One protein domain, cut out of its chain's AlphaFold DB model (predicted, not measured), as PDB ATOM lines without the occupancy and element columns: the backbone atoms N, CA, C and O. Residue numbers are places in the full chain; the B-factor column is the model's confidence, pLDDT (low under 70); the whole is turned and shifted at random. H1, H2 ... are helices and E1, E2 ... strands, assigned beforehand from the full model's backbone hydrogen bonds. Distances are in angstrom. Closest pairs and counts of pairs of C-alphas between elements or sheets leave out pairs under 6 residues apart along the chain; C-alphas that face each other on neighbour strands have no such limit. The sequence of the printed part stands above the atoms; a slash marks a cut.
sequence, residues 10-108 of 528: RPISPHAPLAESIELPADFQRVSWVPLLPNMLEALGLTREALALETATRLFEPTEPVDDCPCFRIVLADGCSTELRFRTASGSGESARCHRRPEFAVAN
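This is residues 10 to 108 of the 528 residues of the protein "Hypothetical protein" of Symbiodinium natans (UniProt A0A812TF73). Look first for one strongly twisted wall of five antiparallel strands, in the order E1, E5, E4, E3, E2, with H3 over one face and the short H2 and H1 beyond it. In the tail, residues 10 to 30, the loop of residues 19 to 27 sticks out; H4 lies far out between E4 and E5. The 99 printed residues, class mixed, hold four named helices and five named strands, E1 H1 H2 H3 E2 E3 E4 H4 E5. The whole is compact, radius of gyration of the C-alphas 14.4 A, spanning 45 by 31 by 23 A.

Begin at inner strands E4, residues 81 to 88, and E5, residues 100 to 107: N 85 and O 103 are within hydrogen-bond range, 2.8 A. So are N 32 of edge strand E1, residues 31 to 35, and O 106, 2.8 A. E2, residues 61 to 66, E3, residues 69 to 75, and E4 form a meander, antiparallel neighbours in two hairpins; N 72 and O 84 are 2.8 A apart, N 63 and O 71 2.9 A. H3, residues 53 to 59, is on the sheet, height 8.7 A, its Ala 56 C-alpha 7.4 A from that of Phe 72. H2, residues 48 to 51, only grazes it. H1, residues 38 to 44, and H4, residues 94 to 98, are not on it. In H3 every O i to N i+4 pair is within hydrogen-bond range; H1 has 1 of 3, with 2 of 4 for i+3, H4 0 of 1 and 0 of 2.

Find C-alpha 31 at (43.628, 48.226, 18.403), where E1 begins. E4 runs 23.2 A, E5 21.9 A to C-alpha 107 at (39.899, 45.679, 18.941).

The farthest C-alphas, Arg 10 and Glu 94, are 47.3 A apart. The printed part has no cut; pLDDT is under 70 at residues 10 to 14, 19 to 23 and 92 to 98.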
ATOM      1  N   ARG A  10      25.539  42.785  15.156       57.12
ATOM      2  CA  ARG A  10      25.982  41.479  15.617       57.12
ATOM      3  C   ARG A  10      26.829  41.693  16.861       57.12
ATOM      4  O   ARG A  10      27.647  42.616  16.875       57.12
ATOM      5  N   PRO A  11      26.629  40.899  17.923       57.06
ATOM      6  CA  PRO A  11      27.546  40.922  19.044       57.06
ATOM      7  C   PRO A  11      28.902  40.464  18.514       57.06
ATOM      8  O   PRO A  11      29.036  39.354  18.006       57.06
ATOM      9  N   ILE A  12      29.893  41.347  18.571       65.81
ATOM     10  CA  ILE A  12      31.256  41.008  18.175       65.81
ATOM     11  C   ILE A  12      32.041  40.706  19.451       65.81
ATOM     12  O   ILE A  12      32.007  41.504  20.395       65.81
ATOM     13  N   SER A  13      32.735  39.559  19.475       68.38
ATOM     14  CA  SER A  13      33.668  39.208  20.556       68.38
ATOM     15  C   SER A  13      34.627  40.384  20.807       68.38
ATOM     16  O   SER A  13      35.014  41.068  19.846       68.38
ATOM     17  N   PRO A  14      35.038  40.666  22.062       68.00
ATOM     18  CA  PRO A  14      35.997  41.737  22.341       68.00
ATOM     19  C   PRO A  14      37.284  41.577  21.521       68.00
ATOM     20  O   PRO A  14      37.909  42.574  21.162       68.00
ATOM     21  N   HIS A  15      37.618  40.326  21.196       77.19
ATOM     22  CA  HIS A  15      38.843  39.910  20.524       77.19
ATOM     23  C   HIS A  15      38.687  39.696  19.021       77.19
ATOM     24  O   HIS A  15      39.686  39.621  18.314       77.19
ATOM     25  N   ALA A  16      37.455  39.625  18.516       77.19
ATOM     26  CA  ALA A  16      37.252  39.519  17.081       77.19
ATOM     27  C   ALA A  16      37.710  40.819  16.392       77.19
ATOM     28  O   ALA A  16      37.477  41.912  16.924       77.19
ATOM     29  N   PRO A  17      38.335  40.734  15.208       76.75
ATOM     30  CA  PRO A  17      38.775  41.914  14.482       76.75
ATOM     31  C   PRO A  17      37.593  42.842  14.163       76.75
ATOM     32  O   PRO A  17      36.433  42.427  14.072       76.75
ATOM     33  N   LEU A  18      37.878  44.138  14.029       73.81
ATOM     34  CA  LEU A  18      36.934  45.067  13.407       73.81
ATOM     35  C   LEU A  18      36.780  44.688  11.933       73.81
ATOM     36  O   LEU A  18      37.767  44.337  11.290       73.81
ATOM     37  N   ALA A  19      35.558  44.767  11.403       69.69
ATOM     38  CA  ALA A  19      35.327  44.510   9.987       69.69
ATOM     39  C   ALA A  19      36.145  45.488   9.122       69.69
ATOM     40  O   ALA A  19      36.293  46.665   9.460       69.69
ATOM     41  N   GLU A  20      36.683  44.999   8.006       66.50
ATOM     42  CA  GLU A  20      37.491  45.815   7.087       66.50
ATOM     43  C   GLU A  20      36.677  46.947   6.457       66.50
ATOM     44  O   GLU A  20      37.204  48.034   6.250       66.50
ATOM     45  N   SER A  21      35.378  46.720   6.251       63.53
ATOM     46  CA  SER A  21      34.445  47.647   5.607       63.53
ATOM     47  C   SER A  21      34.036  48.854   6.459       63.53
ATOM     48  O   SER A  21      33.161  49.608   6.053       63.53
ATOM     49  N   ILE A  22      34.589  49.010   7.664       65.38
ATOM     50  CA  ILE A  22      34.284  50.154   8.526       65.38
ATOM     51  C   ILE A  22      35.239  51.273   8.150       65.38
ATOM     52  O   ILE A  22      36.441  51.180   8.418       65.38
ATOM     53  N   GLU A  23      34.696  52.334   7.564       69.50
ATOM     54  CA  GLU A  23      35.425  53.584   7.416       69.50
ATOM     55  C   GLU A  23      35.678  54.157   8.811       69.50
ATOM     56  O   GLU A  23      34.762  54.483   9.567       69.50
ATOM     57  N   LEU A  24      36.950  54.185   9.190       74.50
ATOM     58  CA  LEU A  24      37.419  54.745  10.447       74.50
ATOM     59  C   LEU A  24      38.264  55.975  10.111       74.50
ATOM     60  O   LEU A  24      38.932  55.972   9.072       74.50
ATOM     61  N   PRO A  25      38.271  57.008  10.971       77.50
ATOM     62  CA  PRO A  25      39.190  58.129  10.822       77.50
ATOM     63  C   PRO A  25      40.630  57.643  10.619       77.50
ATOM     64  O   PRO A  25      41.030  56.628  11.194       77.50
ATOM     65  N   ALA A  26      41.411  58.348   9.797       80.62
ATOM     66  CA  ALA A  26      42.771  57.926   9.445       80.62
ATOM     67  C   ALA A  26      43.704  57.801  10.668       80.62
ATOM     68  O   ALA A  26      44.656  57.025  10.652       80.62
ATOM     69  N   ASP A  27      43.411  58.542  11.734       83.44
ATOM     70  CA  ASP A  27      44.103  58.544  13.022       83.44
ATOM     71  C   ASP A  27      43.514  57.550  14.041       83.44
ATOM     72  O   ASP A  27      44.041  57.396  15.147       83.44
ATOM     73  N   PHE A  28      42.432  56.844  13.697       83.25
ATOM     74  CA  PHE A  28      41.778  55.921  14.612       83.25
ATOM     75  C   PHE A  28      42.618  54.660  14.827       83.25
ATOM     76  O   PHE A  28      42.771  53.808  13.947       83.25
ATOM     77  N   GLN A  29      43.094  54.480  16.057       85.88
ATOM     78  CA  GLN A  29      43.754  53.242  16.455       85.88
ATOM     79  C   GLN A  29      42.737  52.097  16.470       85.88
ATOM     80  O   GLN A  29      41.895  52.033  17.361       85.88
ATOM     81  N   ARG A  30      42.829  51.171  15.506       84.19
ATOM     82  CA  ARG A  30      41.968  49.971  15.413       84.19
ATOM     83  C   ARG A  30      42.141  49.003  16.579       84.19
ATOM     84  O   ARG A  30      41.255  48.190  16.833       84.19
ATOM     85  N   VAL A  31      43.267  49.085  17.277       88.50
ATOM     86  CA  VAL A  31      43.628  48.226  18.403       88.50
ATOM     87  C   VAL A  31      43.855  49.100  19.626       88.50
ATOM     88  O   VAL A  31      44.477  50.153  19.542       88.50
ATOM     89  N   SER A  32      43.335  48.656  20.764       91.69
ATOM     90  CA  SER A  32      43.664  49.188  22.078       91.69
ATOM     91  C   SER A  32      44.450  48.130  22.834       91.69
ATOM     92  O   SER A  32      44.101  46.951  22.813       91.69
ATOM     93  N   TRP A  33      45.479  48.555  23.551       93.38
ATOM     94  CA  TRP A  33      46.248  47.672  24.418       93.38
ATOM     95  C   TRP A  33      45.650  47.681  25.819       93.38
ATOM     96  O   TRP A  33      45.485  48.742  26.424       93.38
ATOM     97  N   VAL A  34      45.286  46.503  26.323       93.31
ATOM     98  CA  VAL A  34      44.668  46.343  27.643       93.31
ATOM     99  C   VAL A  34      45.595  45.521  28.532       93.31
ATOM    100  O   VAL A  34      46.102  44.491  28.088       93.31
ATOM    101  N   PRO A  35      45.821  45.932  29.793       95.12
ATOM    102  CA  PRO A  35      46.592  45.137  30.736       95.12
ATOM    103  C   PRO A  35      46.048  43.716  30.873       95.12
ATOM    104  O   PRO A  35      44.869  43.526  31.174       95.12
ATOM    105  N   LEU A  36      46.918  42.722  30.710       94.25
ATOM    106  CA  LEU A  36      46.574  41.330  30.954       94.25
ATOM    107  C   LEU A  36      46.627  41.065  32.462       94.25
ATOM    108  O   LEU A  36      47.702  41.019  33.064       94.25
ATOM    109  N   LEU A  37      45.459  40.938  33.092       93.94
ATOM    110  CA  LEU A  37      45.353  40.684  34.529       93.94
ATOM    111  C   LEU A  37      45.331  39.172  34.824       93.94
ATOM    112  O   LEU A  37      44.776  38.407  34.034       93.94
ATOM    113  N   PRO A  38      45.856  38.713  35.979       94.12
ATOM    114  CA  PRO A  38      45.901  37.285  36.312       94.12
ATOM    115  C   PRO A  38      44.541  36.572  36.299       94.12
ATOM    116  O   PRO A  38      44.469  35.393  35.972       94.12
ATOM    117  N   ASN A  39      43.459  37.277  36.635       91.56
ATOM    118  CA  ASN A  39      42.094  36.744  36.628       91.56
ATOM    119  C   ASN A  39      41.476  36.636  35.222       91.56
ATOM    120  O   ASN A  39      40.404  36.058  35.084       91.56
ATOM    121  N   MET A  40      42.115  37.193  34.188       92.19
ATOM    122  CA  MET A  40      41.643  37.102  32.801       92.19
ATOM    123  C   MET A  40      42.165  35.856  32.087       92.19
ATOM    124  O   MET A  40      41.579  35.432  31.099       92.19
ATOM    125  N   LEU A  41      43.263  35.278  32.574       93.31
ATOM    126  CA  LEU A  41      44.000  34.227  31.877       93.31
ATOM    127  C   LEU A  41      43.146  32.996  31.576       93.31
ATOM    128  O   LEU A  41      43.127  32.543  30.439       93.31
ATOM    129  N   GLU A  42      42.389  32.511  32.563       90.75
ATOM    130  CA  GLU A  42      41.515  31.345  32.397       90.75
ATOM    131  C   GLU A  42      40.455  31.584  31.314       90.75
ATOM    132  O   GLU A  42      40.297  30.767  30.412       90.75
ATOM    133  N   ALA A  43      39.799  32.749  31.337       84.62
ATOM    134  CA  ALA A  43      38.797  33.121  30.338       84.62
ATOM    135  C   ALA A  43      39.390  33.290  28.927       84.62
ATOM    136  O   ALA A  43      38.697  33.082  27.935       84.62
ATOM    137  N   LEU A  44      40.667  33.667  28.840       90.12
ATOM    138  CA  LEU A  44      41.397  33.823  27.584       90.12
ATOM    139  C   LEU A  44      42.049  32.519  27.102       90.12
ATOM    140  O   LEU A  44      42.584  32.501  25.996       90.12
ATOM    141  N   GLY A  45      42.007  31.439  27.889       94.00
ATOM    142  CA  GLY A  45      42.683  30.177  27.570       94.00
ATOM    143  C   GLY A  45      44.207  30.244  27.709       94.00
ATOM    144  O   GLY A  45      44.920  29.483  27.063       94.00
ATOM    145  N   LEU A  46      44.717  31.167  28.529       95.31
ATOM    146  CA  LEU A  46      46.144  31.376  28.770       95.31
ATOM    147  C   LEU A  46      46.557  30.804  30.133       95.31
ATOM    148  O   LEU A  46      45.794  30.821  31.100       95.31
ATOM    149  N   THR A  47      47.798  30.332  30.243       96.00
ATOM    150  CA  THR A  47      48.370  29.896  31.526       96.00
ATOM    151  C   THR A  47      48.905  31.091  32.325       96.00
ATOM    152  O   THR A  47      49.216  32.144  31.769       96.00
ATOM    153  N   ARG A  48      49.072  30.940  33.650       95.50
ATOM    154  CA  ARG A  48      49.707  31.967  34.516       95.50
ATOM    155  C   ARG A  48      51.098  32.378  34.064       95.50
ATOM    156  O   ARG A  48      51.506  33.516  34.277       95.50
ATOM    157  N   GLU A  49      51.799  31.465  33.421       94.62
ATOM    158  CA  GLU A  49      53.156  31.668  32.942       94.62
ATOM    159  C   GLU A  49      53.206  32.636  31.753       94.62
ATOM    160  O   GLU A  49      54.232  33.279  31.554       94.62
ATOM    161  N   ALA A  50      52.096  32.829  31.025       92.94
ATOM    162  CA  ALA A  50      51.990  33.804  29.935       92.94
ATOM    163  C   ALA A  50      52.190  35.263  30.392       92.94
ATOM    164  O   ALA A  50      52.411  36.141  29.563       92.94
ATOM    165  N   LEU A  51      52.140  35.536  31.703       94.19
ATOM    166  CA  LEU A  51      52.453  36.851  32.272       94.19
ATOM    167  C   LEU A  51      53.960  37.152  32.322       94.19
ATOM    168  O   LEU A  51      54.328  38.298  32.579       94.19
ATOM    169  N   ALA A  52      54.822  36.153  32.111       95.50
ATOM    170  CA  ALA A  52      56.274  36.306  32.102       95.50
ATOM    171  C   ALA A  52      56.807  36.371  30.664       95.50
ATOM    172  O   ALA A  52      56.449  35.549  29.818       95.50
ATOM    173  N   LEU A  53      57.699  37.331  30.394       95.81
ATOM    174  CA  LEU A  53      58.264  37.543  29.058       95.81
ATOM    175  C   LEU A  53      59.069  36.326  28.586       95.81
ATOM    176  O   LEU A  53      58.992  35.942  27.420       95.81
ATOM    177  N   GLU A  54      59.835  35.709  29.483       95.88
ATOM    178  CA  GLU A  54      60.685  34.560  29.174       95.88
ATOM    179  C   GLU A  54      59.849  33.366  28.709       95.88
ATOM    180  O   GLU A  54      60.218  32.677  27.759       95.88
ATOM    181  N   THR A  55      58.703  33.146  29.354       95.25
ATOM    182  CA  THR A  55      57.770  32.083  28.988       95.25
ATOM    183  C   THR A  55      57.043  32.422  27.693       95.25
ATOM    184  O   THR A  55      56.990  31.583  26.799       95.25
ATOM    185  N   ALA A  56      56.554  33.657  27.539       95.62
ATOM    186  CA  ALA A  56      55.913  34.104  26.303       95.62
ATOM    187  C   ALA A  56      56.836  33.952  25.081       95.62
ATOM    188  O   ALA A  56      56.400  33.459  24.048       95.62
ATOM    189  N   THR A  57      58.129  34.253  25.238       96.62
ATOM    190  CA  THR A  57      59.152  34.083  24.187       96.62
ATOM    191  C   THR A  57      59.334  32.624  23.759       96.62
ATOM    192  O   THR A  57      59.740  32.354  22.633       96.62
ATOM    193  N   ARG A  58      59.056  31.667  24.653       97.00
ATOM    194  CA  ARG A  58      59.144  30.228  24.361       97.00
ATOM    195  C   ARG A  58      57.839  29.654  23.818       97.00
ATOM    196  O   ARG A  58      57.888  28.708  23.040       97.00
ATOM    197  N   LEU A  59      56.700  30.167  24.285       95.81
ATOM    198  CA  LEU A  59      55.377  29.607  23.998       95.81
ATOM    199  C   LEU A  59      54.713  30.205  22.758       95.81
ATOM    200  O   LEU A  59      53.892  29.529  22.142       95.81
ATOM    201  N   PHE A  60      55.018  31.455  22.414       96.81
ATOM    202  CA  PHE A  60      54.271  32.211  21.413       96.81
ATOM    203  C   PHE A  60      55.152  32.648  20.244       96.81
ATOM    204  O   PHE A  60      56.355  32.868  20.387       96.81
ATOM    205  N   GLU A  61      54.537  32.775  19.069       97.19
ATOM    206  CA  GLU A  61      55.211  33.208  17.846       97.19
ATOM    207  C   GLU A  61      55.551  34.709  17.951       97.19
ATOM    208  O   GLU A  61      54.647  35.514  18.194       97.19
ATOM    209  N   PRO A  62      56.823  35.122  17.802       97.62
ATOM    210  CA  PRO A  62      57.188  36.533  17.839       97.62
ATOM    211  C   PRO A  62      56.628  37.282  16.623       97.62
ATOM    212  O   PRO A  62      56.596  36.765  15.509       97.62
ATOM    213  N   THR A  63      56.217  38.526  16.847       97.19
ATOM    214  CA  THR A  63      55.705  39.460  15.827       97.19
ATOM    215  C   THR A  63      56.556  40.729  15.800       97.19
ATOM    216  O   THR A  63      57.488  40.869  16.598       97.19
ATOM    217  N   GLU A  64      56.271  41.645  14.871       96.56
ATOM    218  CA  GLU A  64      56.967  42.931  14.827       96.56
ATOM    219  C   GLU A  64      56.795  43.681  16.162       96.56
ATOM    220  O   GLU A  64      55.694  43.720  16.718       96.56
ATOM    221  N   PRO A  65      57.878  44.240  16.728       94.38
ATOM    222  CA  PRO A  65      57.795  44.972  17.981       94.38
ATOM    223  C   PRO A  65      56.942  46.233  17.811       94.38
ATOM    224  O   PRO A  65      57.057  46.952  16.822       94.38
ATOM    225  N   VAL A  66      56.118  46.526  18.818       92.88
ATOM    226  CA  VAL A  66      55.247  47.711  18.856       92.88
ATOM    227  C   VAL A  66      55.726  48.610  19.986       92.88
ATOM    228  O   VAL A  66      55.796  48.159  21.128       92.88
ATOM    229  N   ASP A  67      56.055  49.868  19.685       91.25
ATOM    230  CA  ASP A  67      56.623  50.829  20.647       91.25
ATOM    231  C   ASP A  67      57.890  50.289  21.353       91.25
ATOM    232  O   ASP A  67      57.999  50.345  22.580       91.25
ATOM    233  N   ASP A  68      58.807  49.668  20.597       92.50
ATOM    234  CA  ASP A  68      60.027  48.999  21.096       92.50
ATOM    235  C   ASP A  68      59.782  47.864  22.115       92.50
ATOM    236  O   ASP A  68      60.708  47.354  22.758       92.50
ATOM    237  N   CYS A  69      58.531  47.427  22.270       94.12
ATOM    238  CA  CYS A  69      58.162  46.334  23.156       94.12
ATOM    239  C   CYS A  69      58.110  45.015  22.370       94.12
ATOM    240  O   CYS A  69      57.546  44.981  21.273       94.12
ATOM    241  N   PRO A  70      58.642  43.903  22.918       96.12
ATOM    242  CA  PRO A  70      58.493  42.605  22.277       96.12
ATOM    243  C   PRO A  70      57.013  42.231  22.236       96.12
ATOM    244  O   PRO A  70      56.300  42.386  23.237       96.12
ATOM    245  N   CYS A  71      56.584  41.752  21.073       97.25
ATOM    246  CA  CYS A  71      55.205  41.431  20.762       97.25
ATOM    247  C   CYS A  71      55.108  39.992  20.250       97.25
ATOM    248  O   CYS A  71      55.976  39.529  19.506       97.25
ATOM    249  N   PHE A  72      54.050  39.288  20.629       97.50
ATOM    250  CA  PHE A  72      53.829  37.888  20.299       97.50
ATOM    251  C   PHE A  72      52.403  37.672  19.813       97.50
ATOM    252  O   PHE A  72      51.460  38.214  20.388       97.50
ATOM    253  N   ARG A  73      52.225  36.818  18.807       96.62
ATOM    254  CA  ARG A  73      50.905  36.356  18.389       96.62
ATOM    255  C   ARG A  73      50.414  35.276  19.348       96.62
ATOM    256  O   ARG A  73      51.101  34.284  19.588       96.62
ATOM    257  N   ILE A  74      49.198  35.448  19.852       95.81
ATOM    258  CA  ILE A  74      48.501  34.475  20.695       95.81
ATOM    259  C   ILE A  74      47.168  34.075  20.057       95.81
ATOM    260  O   ILE A  74      46.581  34.828  19.276       95.81
ATOM    261  N   VAL A  75      46.691  32.877  20.390       95.06
ATOM    262  CA  VAL A  75      45.355  32.388  20.025       95.06
ATOM    263  C   VAL A  75      44.567  32.218  21.316       95.06
ATOM    264  O   VAL A  75      45.040  31.565  22.245       95.06
ATOM    265  N   LEU A  76      43.403  32.853  21.391       93.31
ATOM    266  CA  LEU A  76      42.564  32.854  22.586       93.31
ATOM    267  C   LEU A  76      41.644  31.629  22.631       93.31
ATOM    268  O   LEU A  76      41.478  30.917  21.641       93.31
ATOM    269  N   ALA A  77      40.986  31.421  23.774       89.31
ATOM    270  CA  ALA A  77      40.001  30.353  23.966       89.31
ATOM    271  C   ALA A  77      38.847  30.369  22.942       89.31
ATOM    272  O   ALA A  77      38.280  29.321  22.647       89.31
ATOM    273  N   ASP A  78      38.504  31.537  22.386       84.12
ATOM    274  CA  ASP A  78      37.485  31.679  21.337       84.12
ATOM    275  C   ASP A  78      38.020  31.407  19.915       84.12
ATOM    276  O   ASP A  78      37.294  31.578  18.935       84.12
ATOM    277  N   GLY A  79      39.284  30.989  19.788       89.75
ATOM    278  CA  GLY A  79      39.966  30.736  18.521       89.75
ATOM    279  C   GLY A  79      40.428  32.000  17.792       89.75
ATOM    280  O   GLY A  79      41.071  31.888  16.746       89.75
ATOM    281  N   CYS A  80      40.140  33.199  18.312       87.81
ATOM    282  CA  CYS A  80      40.610  34.438  17.703       87.81
ATOM    283  C   CYS A  80      42.110  34.615  17.945       87.81
ATOM    284  O   CYS A  80      42.612  34.425  19.056       87.81
ATOM    285  N   SER A  81      42.825  35.024  16.897       91.75
ATOM    286  CA  SER A  81      44.217  35.437  17.024       91.75
ATOM    287  C   SER A  81      44.292  36.904  17.440       91.75
ATOM    288  O   SER A  81      43.576  37.745  16.895       91.75
ATOM    289  N   THR A  82      45.154  37.205  18.406       94.38
ATOM    290  CA  THR A  82      45.483  38.569  18.824       94.38
ATOM    291  C   THR A  82      46.969  38.674  19.173       94.38
ATOM    292  O   THR A  82      47.727  37.719  19.006       94.38
ATOM    293  N   GLU A  83      47.397  39.834  19.652       95.81
ATOM    294  CA  GLU A  83      48.779  40.131  20.008       95.81
ATOM    295  C   GLU A  83      48.944  40.346  21.517       95.81
ATOM    296  O   GLU A  83      48.054  40.852  22.201       95.81
ATOM    297  N   LEU A  84      50.102  39.964  22.044       96.81
ATOM    298  CA  LEU A  84      50.534  40.135  23.426       96.81
ATOM    299  C   LEU A  84      51.862  40.887  23.422       96.81
ATOM    300  O   LEU A  84      52.846  40.386  22.886       96.81
ATOM    301  N   ARG A  85      51.924  42.048  24.070       96.56
ATOM    302  CA  ARG A  85      53.155  42.825  24.228       96.56
ATOM    303  C   ARG A  85      53.548  42.980  25.687       96.56
ATOM    304  O   ARG A  85      52.713  42.948  26.589       96.56
ATOM    305  N   PHE A  86      54.833  43.218  25.921       96.38
ATOM    306  CA  PHE A  86      55.377  43.436  27.262       96.38
ATOM    307  C   PHE A  86      55.905  44.856  27.399       96.38
ATOM    308  O   PHE A  86      57.076  45.123  27.119       96.38
ATOM    309  N   ARG A  87      55.033  45.759  27.852       94.56
ATOM    310  CA  ARG A  87      55.345  47.181  27.986       94.56
ATOM    311  C   ARG A  87      56.325  47.417  29.131       94.56
ATOM    312  O   ARG A  87      56.096  46.970  30.258       94.56
ATOM    313  N   THR A  88      57.396  48.156  28.868       90.50
ATOM    314  CA  THR A  88      58.269  48.683  29.924       90.50
ATOM    315  C   THR A  88      57.524  49.758  30.707       90.50
ATOM    316  O   THR A  88      57.004  50.707  30.120       90.50
ATOM    317  N   ALA A  89      57.442  49.608  32.032       82.06
ATOM    318  CA  ALA A  89      56.827  50.615  32.885       82.06
ATOM    319  C   ALA A  89      57.522  51.966  32.657       82.06
ATOM    320  O   ALA A  89      58.724  52.092  32.872       82.06
ATOM    321  N   SER A  90      56.772  52.982  32.231       75.50
ATOM    322  CA  SER A  90      57.291  54.319  31.903       75.50
ATOM    323  C   SER A  90      57.701  55.143  33.137       75.50
ATOM    324  O   SER A  90      57.759  56.367  33.074       75.50
ATOM    325  N   GLY A  91      57.965  54.494  34.275       72.12
ATOM    326  CA  GLY A  91      58.492  55.131  35.476       72.12
ATOM    327  C   GLY A  91      60.013  55.168  35.410       72.12
ATOM    328  O   GLY A  91      60.654  54.123  35.416       72.12
ATOM    329  N   SER A  92      60.594  56.364  35.364       52.06
ATOM    330  CA  SER A  92      62.030  56.647  35.212       52.06
ATOM    331  C   SER A  92      62.913  56.262  36.418       52.06
ATOM    332  O   SER A  92      63.905  56.931  36.692       52.06
ATOM    333  N   GLY A  93      62.560  55.220  37.172       67.00
ATOM    334  CA  GLY A  93      63.351  54.718  38.297       67.00
ATOM    335  C   GLY A  93      64.120  53.453  37.923       67.00
ATOM    336  O   GLY A  93      63.598  52.598  37.214       67.00
ATOM    337  N   GLU A  94      65.342  53.281  38.433       58.50
ATOM    338  CA  GLU A  94      66.178  52.090  38.190       58.50
ATOM    339  C   GLU A  94      65.506  50.757  38.585       58.50
ATOM    340  O   GLU A  94      65.848  49.711  38.030       58.50
ATOM    341  N   SER A  95      64.473  50.779  39.438       56.53
ATOM    342  CA  SER A  95      63.624  49.612  39.737       56.53
ATOM    343  C   SER A  95      62.674  49.193  38.599       56.53
ATOM    344  O   SER A  95      62.022  48.156  38.702       56.53
ATOM    345  N   ALA A  96      62.594  49.942  37.492       56.50
ATOM    346  CA  ALA A  96      61.726  49.631  36.351       56.50
ATOM    347  C   ALA A  96      62.251  48.498  35.450       56.50
ATOM    348  O   ALA A  96      61.510  47.996  34.604       56.50
ATOM    349  N   ARG A  97      63.503  48.043  35.627       55.78
ATOM    350  CA  ARG A  97      64.102  47.002  34.767       55.78
ATOM    351  C   ARG A  97      63.460  45.617  34.915       55.78
ATOM    352  O   ARG A  97      63.588  44.810  34.001       55.78
ATOM    353  N   CYS A  98      62.745  45.354  36.011       59.03
ATOM    354  CA  CYS A  98      62.234  44.013  36.322       59.03
ATOM    355  C   CYS A  98      60.720  43.846  36.126       59.03
ATOM    356  O   CYS A  98      60.214  42.731  36.230       59.03
ATOM    357  N   HIS A  99      59.980  44.918  35.839       74.56
ATOM    358  CA  HIS A  99      58.519  44.864  35.776       74.56
ATOM    359  C   HIS A  99      58.017  45.311  34.408       74.56
ATOM    360  O   HIS A  99      57.549  46.436  34.220       74.56
ATOM    361  N   ARG A 100      58.114  44.399  33.435       88.50
ATOM    362  CA  ARG A 100      57.355  44.532  32.191       88.50
ATOM    363  C   ARG A 100      55.914  44.128  32.457       88.50
ATOM    364  O   ARG A 100      55.659  43.074  33.037       88.50
ATOM    365  N   ARG A 101      54.976  44.975  32.049       92.50
ATOM    366  CA  ARG A 101      53.549  44.715  32.212       92.50
ATOM    367  C   ARG A 101      53.027  44.051  30.937       92.50
ATOM    368  O   ARG A 101      53.138  44.672  29.878       92.50
ATOM    369  N   PRO A 102      52.481  42.826  31.007       96.19
ATOM    370  CA  PRO A 102      51.851  42.215  29.851       96.19
ATOM    371  C   PRO A 102      50.572  42.986  29.509       96.19
ATOM    372  O   PRO A 102      49.726  43.252  30.368       96.19
ATOM    373  N   GLU A 103      50.446  43.367  28.248       96.12
ATOM    374  CA  GLU A 103      49.263  43.979  27.654       96.12
ATOM    375  C   GLU A 103      48.890  43.154  26.429       96.12
ATOM    376  O   GLU A 103      49.766  42.749  25.672       96.12
ATOM    377  N   PHE A 104      47.606  42.915  26.204       94.75
ATOM    378  CA  PHE A 104      47.150  42.229  25.004       94.75
ATOM    379  C   PHE A 104      46.288  43.160  24.158       94.75
ATOM    380  O   PHE A 104      45.605  44.059  24.669       94.75
ATOM    381  N   ALA A 105      46.371  42.968  22.850       93.62
ATOM    382  CA  ALA A 105      45.620  43.707  21.866       93.62
ATOM    383  C   ALA A 105      44.146  43.298  21.944       93.62
ATOM    384  O   ALA A 105      43.778  42.120  21.913       93.62
ATOM    385  N   VAL A 106      43.278  44.295  22.029       90.25
ATOM    386  CA  VAL A 106      41.846  44.143  21.788       90.25
ATOM    387  C   VAL A 106      41.450  45.106  20.693       90.25
ATOM    388  O   VAL A 106      42.012  46.195  20.575       90.25
ATOM    389  N   ALA A 107      40.455  44.739  19.896       82.69
ATOM    390  CA  ALA A 107      39.899  45.679  18.941       82.69
ATOM    391  C   ALA A 107      39.428  46.938  19.693       82.69
ATOM    392  O   ALA A 107      38.678  46.850  20.672       82.69
ATOM    393  N   ASN A 108      39.873  48.116  19.255       81.50
ATOM    394  CA  ASN A 108      39.444  49.373  19.839       81.50
ATOM    395  C   ASN A 108      37.986  49.607  19.465       81.50
ATOM    396  O   ASN A 108      37.623  49.881  18.324       81.50
TER     397      ASN A 108